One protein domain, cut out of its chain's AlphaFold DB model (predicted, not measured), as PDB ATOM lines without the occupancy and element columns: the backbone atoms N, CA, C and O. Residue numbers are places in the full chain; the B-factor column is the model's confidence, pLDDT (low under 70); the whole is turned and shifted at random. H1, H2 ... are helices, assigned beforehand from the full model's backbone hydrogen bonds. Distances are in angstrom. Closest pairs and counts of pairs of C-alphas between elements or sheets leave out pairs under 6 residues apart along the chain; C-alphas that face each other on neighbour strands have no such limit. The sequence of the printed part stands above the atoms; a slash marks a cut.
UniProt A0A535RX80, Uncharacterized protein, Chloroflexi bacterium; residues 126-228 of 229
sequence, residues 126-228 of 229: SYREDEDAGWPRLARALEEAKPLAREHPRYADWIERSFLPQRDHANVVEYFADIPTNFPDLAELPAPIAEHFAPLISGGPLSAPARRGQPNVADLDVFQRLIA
ATOM      1  N   SER A 126     -24.815  26.524  82.923       87.94
ATOM      2  CA  SER A 126     -24.734  25.717  81.706       87.94
ATOM      3  C   SER A 126     -23.780  24.527  81.796       87.94
ATOM      4  O   SER A 126     -24.036  23.510  81.163       87.94
ATOM      5  N   TYR A 127     -22.685  24.645  82.555       94.75
ATOM      6  CA  TYR A 127     -21.759  23.526  82.756       94.75
ATOM      7  C   TYR A 127     -22.276  22.576  83.825       94.75
ATOM      8  O   TYR A 127     -22.067  21.378  83.705       94.75
ATOM      9  N   ARG A 128     -23.039  23.081  84.801       93.81
ATOM     10  CA  ARG A 128     -23.725  22.234  85.773       93.81
ATOM     11  C   ARG A 128     -24.716  21.309  85.084       93.81
ATOM     12  O   ARG A 128     -24.736  20.123  85.387       93.81
ATOM     13  N   GLU A 129     -25.528  21.854  84.178       91.94
ATOM     14  CA  GLU A 129     -26.454  21.059  83.367       91.94
ATOM     15  C   GLU A 129     -25.713  20.032  82.505       91.94
ATOM     16  O   GLU A 129     -26.169  18.897  82.391       91.94
ATOM     17  N   ASP A 130     -24.571  20.413  81.922       92.94
ATOM     18  CA  ASP A 130     -23.755  19.499  81.120       92.94
ATOM     19  C   ASP A 130     -23.170  18.370  81.981       92.94
ATOM     20  O   ASP A 130     -23.342  17.201  81.654       92.94
ATOM     21  N   GLU A 131     -22.561  18.690  83.124       92.69
ATOM     22  CA  GLU A 131     -22.022  17.710  84.073       92.69
ATOM     23  C   GLU A 131     -23.113  16.781  84.621       92.69
ATOM     24  O   GLU A 131     -22.931  15.563  84.616       92.69
ATOM     25  N   ASP A 132     -24.257  17.326  85.058       92.06
ATOM     26  CA  ASP A 132     -25.394  16.541  85.570       92.06
ATOM     27  C   ASP A 132     -25.928  15.560  84.501       92.06
ATOM     28  O   ASP A 132     -26.468  14.507  84.844       92.06
ATOM     29  N   ALA A 133     -25.743  15.871  83.212       90.94
ATOM     30  CA  ALA A 133     -26.114  15.028  82.077       90.94
ATOM     31  C   ALA A 133     -24.984  14.110  81.561       90.94
ATOM     32  O   ALA A 133     -25.188  13.408  80.569       90.94
ATOM     33  N   GLY A 134     -23.808  14.095  82.198       92.56
ATOM     34  CA  GLY A 134     -22.664  13.280  81.764       92.56
ATOM     35  C   GLY A 134     -21.825  13.906  80.645       92.56
ATOM     36  O   GLY A 134     -21.268  13.187  79.817       92.56
ATOM     37  N   TRP A 135     -21.725  15.236  80.621       95.12
ATOM     38  CA  TRP A 135     -20.883  16.039  79.725       95.12
ATOM     39  C   TRP A 135     -21.164  15.915  78.211       95.12
ATOM     40  O   TRP A 135     -20.223  15.852  77.414       95.12
ATOM     41  N   PRO A 136     -22.425  15.892  77.739       94.88
ATOM     42  CA  PRO A 136     -22.714  15.662  76.324       94.88
ATOM     43  C   PRO A 136     -22.306  16.829  75.393       94.88
ATOM     44  O   PRO A 136     -21.954  16.599  74.228       94.88
ATOM     45  N   ARG A 137     -22.283  18.090  75.853       95.06
ATOM     46  CA  ARG A 137     -21.731  19.204  75.050       95.06
ATOM     47  C   ARG A 137     -20.219  19.093  74.934       95.06
ATOM     48  O   ARG A 137     -19.693  19.323  73.846       95.06
ATOM     49  N   LEU A 138     -19.529  18.730  76.017       96.75
ATOM     50  CA  LEU A 138     -18.089  18.472  75.967       96.75
ATOM     51  C   LEU A 138     -17.775  17.273  75.063       96.75
ATOM     52  O   LEU A 138     -16.905  17.388  74.209       96.75
ATOM     53  N   ALA A 139     -18.529  16.174  75.155       97.12
ATOM     54  CA  ALA A 139     -18.381  15.022  74.264       97.12
ATOM     55  C   ALA A 139     -18.446  15.435  72.786       97.12
ATOM     56  O   ALA A 139     -17.567  15.067  72.009       97.12
ATOM     57  N   ARG A 140     -19.411  16.298  72.423       96.56
ATOM     58  CA  ARG A 140     -19.493  16.891  71.077       96.56
ATOM     59  C   ARG A 140     -18.203  17.591  70.666       96.56
ATOM     60  O   ARG A 140     -17.712  17.391  69.561       96.56
ATOM     61  N   ALA A 141     -17.717  18.469  71.541       96.94
ATOM     62  CA  ALA A 141     -16.557  19.300  71.271       96.94
ATOM     63  C   ALA A 141     -15.311  18.432  71.082       96.94
ATOM     64  O   ALA A 141     -14.532  18.680  70.171       96.94
ATOM     65  N   LEU A 142     -15.155  17.383  71.890       97.50
ATOM     66  CA  LEU A 142     -14.044  16.443  71.775       97.50
ATOM     67  C   LEU A 142     -14.116  15.621  70.479       97.50
ATOM     68  O   LEU A 142     -13.102  15.483  69.802       97.50
ATOM     69  N   GLU A 143     -15.297  15.130  70.088       96.62
ATOM     70  CA  GLU A 143     -15.493  14.433  68.804       96.62
ATOM     71  C   GLU A 143     -15.120  15.312  67.605       96.62
ATOM     72  O   GLU A 143     -14.408  14.868  66.705       96.62
ATOM     73  N   GLU A 144     -15.579  16.565  67.600       96.38
ATOM     74  CA  GLU A 144     -15.306  17.525  66.526       96.38
ATOM     75  C   GLU A 144     -13.847  17.998  66.521       96.38
ATOM     76  O   GLU A 144     -13.284  18.248  65.457       96.38
ATOM     77  N   ALA A 145     -13.225  18.115  67.695       96.69
ATOM     78  CA  ALA A 145     -11.841  18.549  67.838       96.69
ATOM     79  C   ALA A 145     -10.823  17.447  67.543       96.69
ATOM     80  O   ALA A 145      -9.699  17.768  67.165       96.69
ATOM     81  N   LYS A 146     -11.182  16.168  67.703       96.31
ATOM     82  CA  LYS A 146     -10.265  15.038  67.505       96.31
ATOM     83  C   LYS A 146      -9.478  15.097  66.186       96.31
ATOM     84  O   LYS A 146      -8.253  15.029  66.257       96.31
ATOM     85  N   PRO A 147     -10.097  15.273  64.999       96.69
ATOM     86  CA  PRO A 147      -9.335  15.363  63.749       96.69
ATOM     87  C   PRO A 147      -8.429  16.603  63.660       96.69
ATOM     88  O   PRO A 147      -7.495  16.602  62.867       96.69
ATOM     89  N   LEU A 148      -8.682  17.635  64.471       96.88
ATOM     90  CA  LEU A 148      -7.946  18.903  64.487       96.88
ATOM     91  C   LEU A 148      -6.831  18.930  65.543       96.88
ATOM     92  O   LEU A 148      -6.013  19.846  65.549       96.88
ATOM     93  N   ALA A 149      -6.782  17.955  66.457       95.19
ATOM     94  CA  ALA A 149      -5.899  17.995  67.622       95.19
ATOM     95  C   ALA A 149      -4.424  18.205  67.239       95.19
ATOM     96  O   ALA A 149      -3.739  19.024  67.850       95.19
ATOM     97  N   ARG A 150      -3.955  17.529  66.181       95.69
ATOM     98  CA  ARG A 150      -2.565  17.621  65.696       95.69
ATOM     99  C   ARG A 150      -2.214  18.957  65.038       95.69
ATOM    100  O   ARG A 150      -1.033  19.280  64.947       95.69
ATOM    101  N   GLU A 151      -3.203  19.743  64.617       96.94
ATOM    102  CA  GLU A 151      -2.997  21.107  64.104       96.94
ATOM    103  C   GLU A 151      -2.682  22.098  65.240       96.94
ATOM    104  O   GLU A 151      -2.141  23.176  65.000       96.94
ATOM    105  N   HIS A 152      -2.947  21.701  66.490       97.06
ATOM    106  CA  HIS A 152      -2.659  22.457  67.705       97.06
ATOM    107  C   HIS A 152      -1.569  21.741  68.527       97.06
ATOM    108  O   HIS A 152      -1.872  21.064  69.514       97.06
ATOM    109  N   PRO A 153      -0.276  21.883  68.167       95.88
ATOM    110  CA  PRO A 153       0.800  21.047  68.702       95.88
ATOM    111  C   PRO A 153       0.958  21.157  70.220       95.88
ATOM    112  O   PRO A 153       1.206  20.151  70.872       95.88
ATOM    113  N   ARG A 154       0.744  22.341  70.813       97.12
ATOM    114  CA  ARG A 154       0.798  22.505  72.275       97.12
ATOM    115  C   ARG A 154      -0.287  21.687  72.985       97.12
ATOM    116  O   ARG A 154      -0.012  21.098  74.028       97.12
ATOM    117  N   TYR A 155      -1.500  21.666  72.433       98.12
ATOM    118  CA  TYR A 155      -2.611  20.879  72.961       98.12
ATOM    119  C   TYR A 155      -2.335  19.378  72.798       98.12
ATOM    120  O   TYR A 155      -2.375  18.653  73.789       98.12
ATOM    121  N   ALA A 156      -1.965  18.924  71.595       97.81
ATOM    122  CA  ALA A 156      -1.653  17.516  71.341       97.81
ATOM    123  C   ALA A 156      -0.494  17.000  72.216       97.81
ATOM    124  O   ALA A 156      -0.641  15.977  72.884       97.81
ATOM    125  N   ASP A 157       0.617  17.742  72.292       98.00
ATOM    126  CA  ASP A 157       1.764  17.381  73.134       98.00
ATOM    127  C   ASP A 157       1.380  17.319  74.617       98.00
ATOM    128  O   ASP A 157       1.845  16.440  75.346       98.00
ATOM    129  N   TRP A 158       0.537  18.243  75.091       98.00
ATOM    130  CA  TRP A 158       0.045  18.207  76.466       98.00
ATOM    131  C   TRP A 158      -0.796  16.954  76.724       98.00
ATOM    132  O   TRP A 158      -0.550  16.273  77.722       98.00
ATOM    133  N   ILE A 159      -1.716  16.603  75.820       98.00
ATOM    134  CA  ILE A 159      -2.530  15.387  75.944       98.00
ATOM    135  C   ILE A 159      -1.644  14.144  76.040       98.00
ATOM    136  O   ILE A 159      -1.760  13.379  76.997       98.00
ATOM    137  N   GLU A 160      -0.735  13.955  75.085       97.69
ATOM    138  CA  GLU A 160       0.073  12.735  74.976       97.69
ATOM    139  C   GLU A 160       1.127  12.619  76.075       97.69
ATOM    140  O   GLU A 160       1.361  11.534  76.611       97.69
ATOM    141  N   ARG A 161       1.796  13.728  76.407       97.25
ATOM    142  CA  ARG A 161       2.988  13.702  77.270       97.25
ATOM    143  C   ARG A 161       2.698  14.055  78.716       97.25
ATOM    144  O   ARG A 161       3.528  13.757  79.571       97.25
ATOM    145  N   SER A 162       1.574  14.714  78.988       95.50
ATOM    146  CA  SER A 162       1.268  15.240  80.321       95.50
ATOM    147  C   SER A 162      -0.071  14.762  80.860       95.50
ATOM    148  O   SER A 162      -0.117  14.367  82.017       95.50
ATOM    149  N   PHE A 163      -1.146  14.785  80.070       97.38
ATOM    150  CA  PHE A 163      -2.484  14.470  80.570       97.38
ATOM    151  C   PHE A 163      -2.748  12.960  80.617       97.38
ATOM    152  O   PHE A 163      -2.871  12.403  81.703       97.38
ATOM    153  N   LEU A 164      -2.723  12.257  79.478       97.31
ATOM    154  CA  LEU A 164      -2.963  10.805  79.406       97.31
ATOM    155  C   LEU A 164      -2.041   9.956  80.305       97.31
ATOM    156  O   LEU A 164      -2.529   8.996  80.908       97.31
ATOM    157  N   PRO A 165      -0.742  10.283  80.486       97.50
ATOM    158  CA  PRO A 165       0.124   9.536  81.399       97.50
ATOM    159  C   PRO A 165      -0.334   9.526  82.866       97.50
ATOM    160  O   PRO A 165       0.159   8.701  83.638       97.50
ATOM    161  N   GLN A 166      -1.276  10.393  83.257       92.62
ATOM    162  CA  GLN A 166      -1.854  10.436  84.605       92.62
ATOM    163  C   GLN A 166      -2.887   9.322  84.870       92.62
ATOM    164  O   GLN A 166      -3.345   9.178  86.004       92.62
ATOM    165  N   ARG A 167      -3.211   8.488  83.867       93.81
ATOM    166  CA  ARG A 167      -4.083   7.300  83.985       93.81
ATOM    167  C   ARG A 167      -5.476   7.658  84.507       93.81
ATOM    168  O   ARG A 167      -6.199   8.367  83.824       93.81
ATOM    169  N   ASP A 168      -5.853   7.217  85.702       93.19
ATOM    170  CA  ASP A 168      -7.192   7.433  86.264       93.19
ATOM    171  C   ASP A 168      -7.491   8.923  86.528       93.19
ATOM    172  O   ASP A 168      -8.650   9.341  86.541       93.19
ATOM    173  N   HIS A 169      -6.447   9.748  86.665       91.44
ATOM    174  CA  HIS A 169      -6.564  11.208  86.723       91.44
ATOM    175  C   HIS A 169      -6.731  11.855  85.338       91.44
ATOM    176  O   HIS A 169      -7.137  13.004  85.245       91.44
ATOM    177  N   ALA A 170      -6.494  11.134  84.242       95.88
ATOM    178  CA  ALA A 170      -6.808  11.595  82.891       95.88
ATOM    179  C   ALA A 170      -8.296  11.353  82.573       95.88
ATOM    180  O   ALA A 170      -8.634  10.609  81.651       95.88
ATOM    181  N   ASN A 171      -9.185  11.944  83.375       97.50
ATOM    182  CA  ASN A 171     -10.640  11.817  83.267       97.50
ATOM    183  C   ASN A 171     -11.302  13.157  82.886       97.50
ATOM    184  O   ASN A 171     -10.658  14.205  82.895       97.50
ATOM    185  N   VAL A 172     -12.592  13.129  82.540       97.88
ATOM    186  CA  VAL A 172     -13.312  14.310  82.029       97.88
ATOM    187  C   VAL A 172     -13.389  15.468  83.032       97.88
ATOM    188  O   VAL A 172     -13.335  16.628  82.627       97.88
ATOM    189  N   VAL A 173     -13.479  15.169  84.330       96.81
ATOM    190  CA  VAL A 173     -13.573  16.185  85.389       96.81
ATOM    191  C   VAL A 173     -12.239  16.920  85.519       96.81
ATOM    192  O   VAL A 173     -12.207  18.149  85.503       96.81
ATOM    193  N   GLU A 174     -11.130  16.182  85.538       97.50
ATOM    194  CA  GLU A 174      -9.782  16.764  85.565       97.50
ATOM    195  C   GLU A 174      -9.463  17.525  84.279       97.50
ATOM    196  O   GLU A 174      -8.941  18.635  84.328       97.50
ATOM    197  N   TYR A 175      -9.866  16.994  83.124       98.38
ATOM    198  CA  TYR A 175      -9.721  17.678  81.841       98.38
ATOM    199  C   TYR A 175     -10.442  19.025  81.835       98.38
ATOM    200  O   TYR A 175      -9.883  20.032  81.396       98.38
ATOM    201  N   PHE A 176     -11.673  19.062  82.350       98.06
ATOM    202  CA  PHE A 176     -12.446  20.291  82.445       98.06
ATOM    203  C   PHE A 176     -11.742  21.353  83.293       98.06
ATOM    204  O   PHE A 176     -11.723  22.523  82.910       98.06
ATOM    205  N   ALA A 177     -11.140  20.964  84.418       97.56
ATOM    206  CA  ALA A 177     -10.379  21.880  85.262       97.56
ATOM    207  C   ALA A 177      -9.035  22.295  84.641       97.56
ATOM    208  O   ALA A 177      -8.592  23.444  84.785       97.56
ATOM    209  N   ASP A 178      -8.396  21.383  83.913       97.56
ATOM    210  CA  ASP A 178      -7.081  21.589  83.326       97.56
ATOM    211  C   ASP A 178      -7.088  22.469  82.082       97.56
ATOM    212  O   ASP A 178      -6.150  23.250  81.919       97.56
ATOM    213  N   ILE A 179      -8.107  22.398  81.221       98.06
ATOM    214  CA  ILE A 179      -8.150  23.214  79.997       98.06
ATOM    215  C   ILE A 179      -8.025  24.709  80.297       98.06
ATOM    216  O   ILE A 179      -7.038  25.310  79.871       98.06
ATOM    217  N   PRO A 180      -8.926  25.338  81.068       96.69
ATOM    218  CA  PRO A 180      -8.781  26.746  81.383       96.69
ATOM    219  C   PRO A 180      -7.557  27.002  82.268       96.69
ATOM    220  O   PRO A 180      -7.063  28.123  82.283       96.69
ATOM    221  N   THR A 181      -7.024  26.004  82.980       95.44
ATOM    222  CA  THR A 181      -5.811  26.173  83.791       95.44
ATOM    223  C   THR A 181      -4.549  26.304  82.945       95.44
ATOM    224  O   THR A 181      -3.764  27.236  83.170       95.44
ATOM    225  N   ASN A 182      -4.381  25.404  81.980       95.44
ATOM    226  CA  ASN A 182      -3.198  25.263  81.137       95.44
ATOM    227  C   ASN A 182      -3.291  26.098  79.853       95.44
ATOM    228  O   ASN A 182      -2.266  26.595  79.387       95.44
ATOM    229  N   PHE A 183      -4.493  26.328  79.326       96.75
ATOM    230  CA  PHE A 183      -4.757  27.046  78.075       96.75
ATOM    231  C   PHE A 183      -5.642  28.279  78.325       96.75
ATOM    232  O   PHE A 183      -6.807  28.306  77.938       96.75
ATOM    233  N   PRO A 184      -5.117  29.322  78.997       92.62
ATOM    234  CA  PRO A 184      -5.857  30.566  79.207       92.62
ATOM    235  C   PRO A 184      -6.035  31.394  77.920       92.62
ATOM    236  O   PRO A 184      -6.766  32.378  77.944       92.62
ATOM    237  N   ASP A 185      -5.355  31.030  76.829       94.94
ATOM    238  CA  ASP A 185      -5.557  31.585  75.490       94.94
ATOM    239  C   ASP A 185      -6.272  30.549  74.610       94.94
ATOM    240  O   ASP A 185      -5.787  29.438  74.392       94.94
ATOM    241  N   LEU A 186      -7.449  30.930  74.108       95.94
ATOM    242  CA  LEU A 186      -8.304  30.074  73.290       95.94
ATOM    243  C   LEU A 186      -7.687  29.728  71.934       95.94
ATOM    244  O   LEU A 186      -8.024  28.684  71.382       95.94
ATOM    245  N   ALA A 187      -6.786  30.560  71.400       95.94
ATOM    246  CA  ALA A 187      -6.136  30.300  70.113       95.94
ATOM    247  C   ALA A 187      -5.242  29.048  70.143       95.94
ATOM    248  O   ALA A 187      -4.888  28.494  69.102       95.94
ATOM    249  N   GLU A 188      -4.880  28.586  71.339       96.62
ATOM    250  CA  GLU A 188      -4.027  27.420  71.546       96.62
ATOM    251  C   GLU A 188      -4.804  26.095  71.523       96.62
ATOM    252  O   GLU A 188      -4.194  25.025  71.529       96.62
ATOM    253  N   LEU A 189      -6.138  26.157  71.483       98.06
ATOM    254  CA  LEU A 189      -7.037  25.008  71.520       98.06
ATOM    255  C   LEU A 189      -7.674  24.762  70.143       98.06
ATOM    256  O   LEU A 189      -7.989  25.727  69.443       98.06
ATOM    257  N   PRO A 190      -7.959  23.497  69.776       97.88
ATOM    258  CA  PRO A 190      -8.834  23.194  68.649       97.88
ATOM    259  C   PRO A 190     -10.167  23.936  68.764       97.88
ATOM    260  O   PRO A 190     -10.760  23.963  69.846       97.88
ATOM    261  N   ALA A 191     -10.659  24.501  67.657       97.00
ATOM    262  CA  ALA A 191     -11.816  25.405  67.668       97.00
ATOM    263  C   ALA A 191     -13.046  24.864  68.434       97.00
ATOM    264  O   ALA A 191     -13.579  25.606  69.260       97.00
ATOM    265  N   PRO A 192     -13.457  23.585  68.302       97.25
ATOM    266  CA  PRO A 192     -14.597  23.070  69.067       97.25
ATOM    267  C   PRO A 192     -14.368  23.053  70.589       97.25
ATOM    268  O   PRO A 192     -15.290  23.318  71.363       97.25
ATOM    269  N   ILE A 193     -13.135  22.787  71.041       97.94
ATOM    270  CA  ILE A 193     -12.761  22.871  72.463       97.94
ATOM    271  C   ILE A 193     -12.726  24.339  72.894       97.94
ATOM    272  O   ILE A 193     -13.290  24.681  73.933       97.94
ATOM    273  N   ALA A 194     -12.126  25.216  72.087       97.56
ATOM    274  CA  ALA A 194     -12.090  26.649  72.362       97.56
ATOM    275  C   ALA A 194     -13.504  27.227  72.544       97.56
ATOM    276  O   ALA A 194     -13.758  27.936  73.515       97.56
ATOM    277  N   GLU A 195     -14.446  26.867  71.671       97.12
ATOM    278  CA  GLU A 195     -15.860  27.246  71.770       97.12
ATOM    279  C   GLU A 195     -16.523  26.702  73.038       97.12
ATOM    280  O   GLU A 195     -17.262  27.427  73.705       97.12
ATOM    281  N   HIS A 196     -16.261  25.441  73.406       97.25
ATOM    282  CA  HIS A 196     -16.809  24.855  74.630       97.25
ATOM    283  C   HIS A 196     -16.351  25.603  75.886       97.25
ATOM    284  O   HIS A 196     -17.163  25.799  76.787       97.25
ATOM    285  N   PHE A 197     -15.095  26.051  75.951       97.75
ATOM    286  CA  PHE A 197     -14.538  26.753  77.116       97.75
ATOM    287  C   PHE A 197     -14.589  28.286  77.019       97.75
ATOM    288  O   PHE A 197     -14.245  28.969  77.989       97.75
ATOM    289  N   ALA A 198     -15.052  28.856  75.902       96.69
ATOM    290  CA  ALA A 198     -15.127  30.303  75.701       96.69
ATOM    291  C   ALA A 198     -15.900  31.056  76.805       96.69
ATOM    292  O   ALA A 198     -15.382  32.079  77.266       96.69
ATOM    293  N   PRO A 199     -17.053  30.573  77.316       96.25
ATOM    294  CA  PRO A 199     -17.737  31.212  78.445       96.25
ATOM    295  C   PRO A 199     -16.857  31.370  79.690       96.25
ATOM    296  O   PRO A 199     -16.920  32.389  80.378       96.25
ATOM    297  N   LEU A 200     -15.992  30.389  79.962       97.00
ATOM    298  CA  LEU A 200     -15.105  30.401  81.122       97.00
ATOM    299  C   LEU A 200     -13.826  31.203  80.895       97.00
ATOM    300  O   LEU A 200     -13.327  31.812  81.835       97.00
ATOM    301  N   ILE A 201     -13.272  31.198  79.685       96.81
ATOM    302  CA  ILE A 201     -11.951  31.786  79.414       96.81
ATOM    303  C   ILE A 201     -12.064  33.235  78.929       96.81
ATOM    304  O   ILE A 201     -11.356  34.102  79.434       96.81
ATOM    305  N   SER A 202     -12.967  33.517  77.986       95.81
ATOM    306  CA  SER A 202     -13.111  34.834  77.349       95.81
ATOM    307  C   SER A 202     -14.457  35.513  77.616       95.81
ATOM    308  O   SER A 202     -14.617  36.689  77.294       95.81
ATOM    309  N   GLY A 203     -15.417  34.805  78.221       94.62
ATOM    310  CA  GLY A 203     -16.793  35.285  78.384       94.62
ATOM    311  C   GLY A 203     -17.593  35.212  77.082       94.62
ATOM    312  O   GLY A 203     -18.576  35.932  76.920       94.62
ATOM    313  N   GLY A 204     -17.140  34.382  76.137       92.69
ATOM    314  CA  GLY A 204     -17.834  34.124  74.883       92.69
ATOM    315  C   GLY A 204     -19.162  33.377  75.074       92.69
ATOM    316  O   GLY A 204     -19.509  32.969  76.185       92.69
ATOM    317  N   PRO A 205     -19.928  33.190  73.989       91.50
ATOM    318  CA  PRO A 205     -21.195  32.477  74.049       91.50
ATOM    319  C   PRO A 205     -20.991  31.002  74.403       91.50
ATOM    320  O   PRO A 205     -19.932  30.423  74.167       91.50
ATOM    321  N   LEU A 206     -22.045  30.380  74.929       84.56
ATOM    322  CA  LEU A 206     -22.085  28.933  75.120       84.56
ATOM    323  C   LEU A 206     -21.985  28.210  73.782       84.56
ATOM    324  O   LEU A 206     -22.619  28.608  72.802       84.56
ATOM    325  N   SER A 207     -21.250  27.101  73.776       85.06
ATOM    326  CA  SER A 207     -21.180  26.235  72.609       85.06
ATOM    327  C   SER A 207     -22.540  25.619  72.277       85.06
ATOM    328  O   SER A 207     -23.442  25.480  73.121       85.06
ATOM    329  N   ALA A 208     -22.688  25.242  71.007       83.50
ATOM    330  CA  ALA A 208     -23.909  24.620  70.518       83.50
ATOM    331  C   ALA A 208     -24.261  23.343  71.318       83.50
ATOM    332  O   ALA A 208     -23.374  22.662  71.844       83.50
ATOM    333  N   PRO A 209     -25.561  23.020  71.433       86.56
ATOM    334  CA  PRO A 209     -26.039  21.947  72.292       86.56
ATOM    335  C   PRO A 209     -25.495  20.570  71.894       86.56
ATOM    336  O   PRO A 209     -24.991  20.353  70.790       86.56
ATOM    337  N   ALA A 210     -25.643  19.637  72.831       87.62
ATOM    338  CA  ALA A 210     -25.406  18.217  72.634       87.62
ATOM    339  C   ALA A 210     -26.188  17.648  71.433       87.62
ATOM    340  O   ALA A 210     -27.282  18.113  71.099       87.62
ATOM    341  N   ARG A 211     -25.642  16.601  70.810       87.00
ATOM    342  CA  ARG A 211     -26.300  15.796  69.768       87.00
ATOM    343  C   ARG A 211     -26.745  14.454  70.341       87.00
ATOM    344  O   ARG A 211     -26.142  13.914  71.256       87.00
ATOM    345  N   ARG A 212     -27.797  13.859  69.781       82.50
ATOM    346  CA  ARG A 212     -28.169  12.492  70.177       82.50
ATOM    347  C   ARG A 212     -27.068  11.501  69.789       82.50
ATOM    348  O   ARG A 212     -26.513  11.611  68.702       82.50
ATOM    349  N   GLY A 213     -26.839  10.507  70.648       84.69
ATOM    350  CA  GLY A 213     -25.935   9.384  70.373       84.69
ATOM    351  C   GLY A 213     -24.464   9.631  70.705       84.69
ATOM    352  O   GLY A 213     -23.627   8.832  70.305       84.69
ATOM    353  N   GLN A 214     -24.151  10.712  71.420       88.88
ATOM    354  CA  GLN A 214     -22.782  11.014  71.825       88.88
ATOM    355  C   GLN A 214     -22.234   9.994  72.828       88.88
ATOM    356  O   GLN A 214     -22.999   9.450  73.634       88.88
ATOM    357  N   PRO A 215     -20.913   9.755  72.812       91.44
ATOM    358  CA  PRO A 215     -20.254   8.911  73.788       91.44
ATOM    359  C   PRO A 215     -20.422   9.483  75.196       91.44
ATOM    360  O   PRO A 215     -20.337  10.691  75.413       91.44
ATOM    361  N   ASN A 216     -20.607   8.591  76.168       92.06
ATOM    362  CA  ASN A 216     -20.572   8.966  77.573       92.06
ATOM    363  C   ASN A 216     -19.114   9.164  78.005       92.06
ATOM    364  O   ASN A 216     -18.419   8.199  78.307       92.06
ATOM    365  N   VAL A 217     -18.652  10.411  78.042       95.88
ATOM    366  CA  VAL A 217     -17.276  10.748  78.440       95.88
ATOM    367  C   VAL A 217     -17.050  10.691  79.958       95.88
ATOM    368  O   VAL A 217     -15.932  10.905  80.413       95.88
ATOM    369  N   ALA A 218     -18.076  10.375  80.756       93.00
ATOM    370  CA  ALA A 218     -17.870   9.979  82.152       93.00
ATOM    371  C   ALA A 218     -17.241   8.576  82.270       93.00
ATOM    372  O   ALA A 218     -16.680   8.244  83.313       93.00
ATOM    373  N   ASP A 219     -17.315   7.757  81.213       95.81
ATOM    374  CA  ASP A 219     -16.533   6.528  81.095       95.81
ATOM    375  C   ASP A 219     -15.082   6.882  80.727       95.81
ATOM    376  O   ASP A 219     -14.814   7.496  79.688       95.81
ATOM    377  N   LEU A 220     -14.148   6.498  81.602       96.56
ATOM    378  CA  LEU A 220     -12.728   6.831  81.494       96.56
ATOM    379  C   LEU A 220     -12.112   6.347  80.178       96.56
ATOM    380  O   LEU A 220     -11.414   7.102  79.502       96.56
ATOM    381  N   ASP A 221     -12.397   5.107  79.794       97.00
ATOM    382  CA  ASP A 221     -11.823   4.479  78.609       97.00
ATOM    383  C   ASP A 221     -12.359   5.135  77.333       97.00
ATOM    384  O   ASP A 221     -11.629   5.344  76.358       97.00
ATOM    385  N   VAL A 222     -13.653   5.460  77.324       96.56
ATOM    386  CA  VAL A 222     -14.289   6.204  76.230       96.56
ATOM    387  C   VAL A 222     -13.653   7.582  76.089       96.56
ATOM    388  O   VAL A 222     -13.261   7.960  74.984       96.56
ATOM    389  N   PHE A 223     -13.507   8.306  77.195       98.12
ATOM    390  CA  PHE A 223     -12.925   9.640  77.219       98.12
ATOM    391  C   PHE A 223     -11.458   9.654  76.768       98.12
ATOM    392  O   PHE A 223     -11.106  10.416  75.866       98.12
ATOM    393  N   GLN A 224     -10.613   8.771  77.303       97.69
ATOM    394  CA  GLN A 224      -9.193   8.703  76.934       97.69
ATOM    395  C   GLN A 224      -8.994   8.394  75.445       97.69
ATOM    396  O   GLN A 224      -8.160   9.017  74.786       97.69
ATOM    397  N   ARG A 225      -9.799   7.488  74.871       96.56
ATOM    398  CA  ARG A 225      -9.783   7.223  73.419       96.56
ATOM    399  C   ARG A 225     -10.246   8.418  72.593       96.56
ATOM    400  O   ARG A 225      -9.850   8.545  71.431       96.56
ATOM    401  N   LEU A 226     -11.132   9.242  73.140       96.31
ATOM    402  CA  LEU A 226     -11.695  10.383  72.435       96.31
ATOM    403  C   LEU A 226     -10.703  11.546  72.354       96.31
ATOM    404  O   LEU A 226     -10.605  12.165  71.299       96.31
ATOM    405  N   ILE A 227      -9.941  11.800  73.420       96.69
ATOM    406  CA  ILE A 227      -8.981  12.914  73.468       96.69
ATOM    407  C   ILE A 227      -7.620  12.595  72.839       96.69
ATOM    408  O   ILE A 227      -6.885  13.524  72.515       96.69
ATOM    409  N   ALA A 228      -7.274  11.313  72.678       94.69
ATOM    410  CA  ALA A 228      -6.014  10.890  72.067       94.69
ATOM    411  C   ALA A 228      -5.869  11.431  70.614       94.69
ATOM    412  O   ALA A 228      -6.762  11.146  69.803       94.69
TER     413      ALA A 228
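Overview. This is residues 126 to 228 of the 229 residues of an uncharacterized protein of Chloroflexi bacterium (UniProt A0A535RX80). Six short helices form a rounded ball about a common middle: H3, the longest, is on the side opposite H1, H2 is opposite H4, and H5 is opposite H6. H5 and H6 both pack on H2, and residues 202 to 219 make a long loop from H5 to H6. The printed part has 103 residues, H1 to H6 in chain order, no named strand, and is all helix. It is compact, with a radius of gyration of the C-alphas of 12.4 A and spans of 31 by 29 by 22 A.

Along the chain. H3, residues 153 to 169, measures 21.8 A, from C-alpha 153 at (0.800, 21.047, 68.702), with a kink of 45 degrees near residue 163. H2, residues 136 to 151, measures 23.8 A, with a kink of 49 degrees near residue 145. H4 is residues 172 to 182, 14.9 A; H5 191 to 201, 13.4 A; H1 126 to 132; and H6 220 to 227, ending at (-8.981, 12.914, 73.468).

Arrangement. H3 and H6 only just touch, with 3 pairs of C-alphas within 8 A, closest Leu 164 and Gln 224 at 7.0 A, at a shallow tilt of 4 degrees, opposite ways. H3 and H2 only just touch, with 3 such pairs and only at the corner, Ala 149 and Ala 156 being closest at 5.7 A. H2, the hub, touches H5 at a steep tilt of 59 degrees; the closest C-alphas, Ala 141 and Pro 192, are 4.8 A apart. Residues 142 to 146 of H2 touch H6, closest Leu 142 and Ile 227 at 6.4 A. H1 and H2 only just touch, with 3 such pairs and only at the corner, Asp 130 and Pro 136 being closest at 6.2 A. H4 touches H5, about perpendicular at 76 degrees, closest Pro 180 and Ile 201 at 6.3 A; H4 and H2 are apart. Every O i to N i+4 pair is within hydrogen-bond range in H1 and H6, against 8 of 12 in H2, 7 of 13 in H3, and 5 of 7 in both H4 and H5.

Size, cuts and confidence. The C-alphas farthest apart, Pro 165 and Pro 205, are 32.2 A apart. The printed part has no cut; H5 to H6 is the long link. Mean pLDDT of the printed part is 95.0, and no printed residue is under 70.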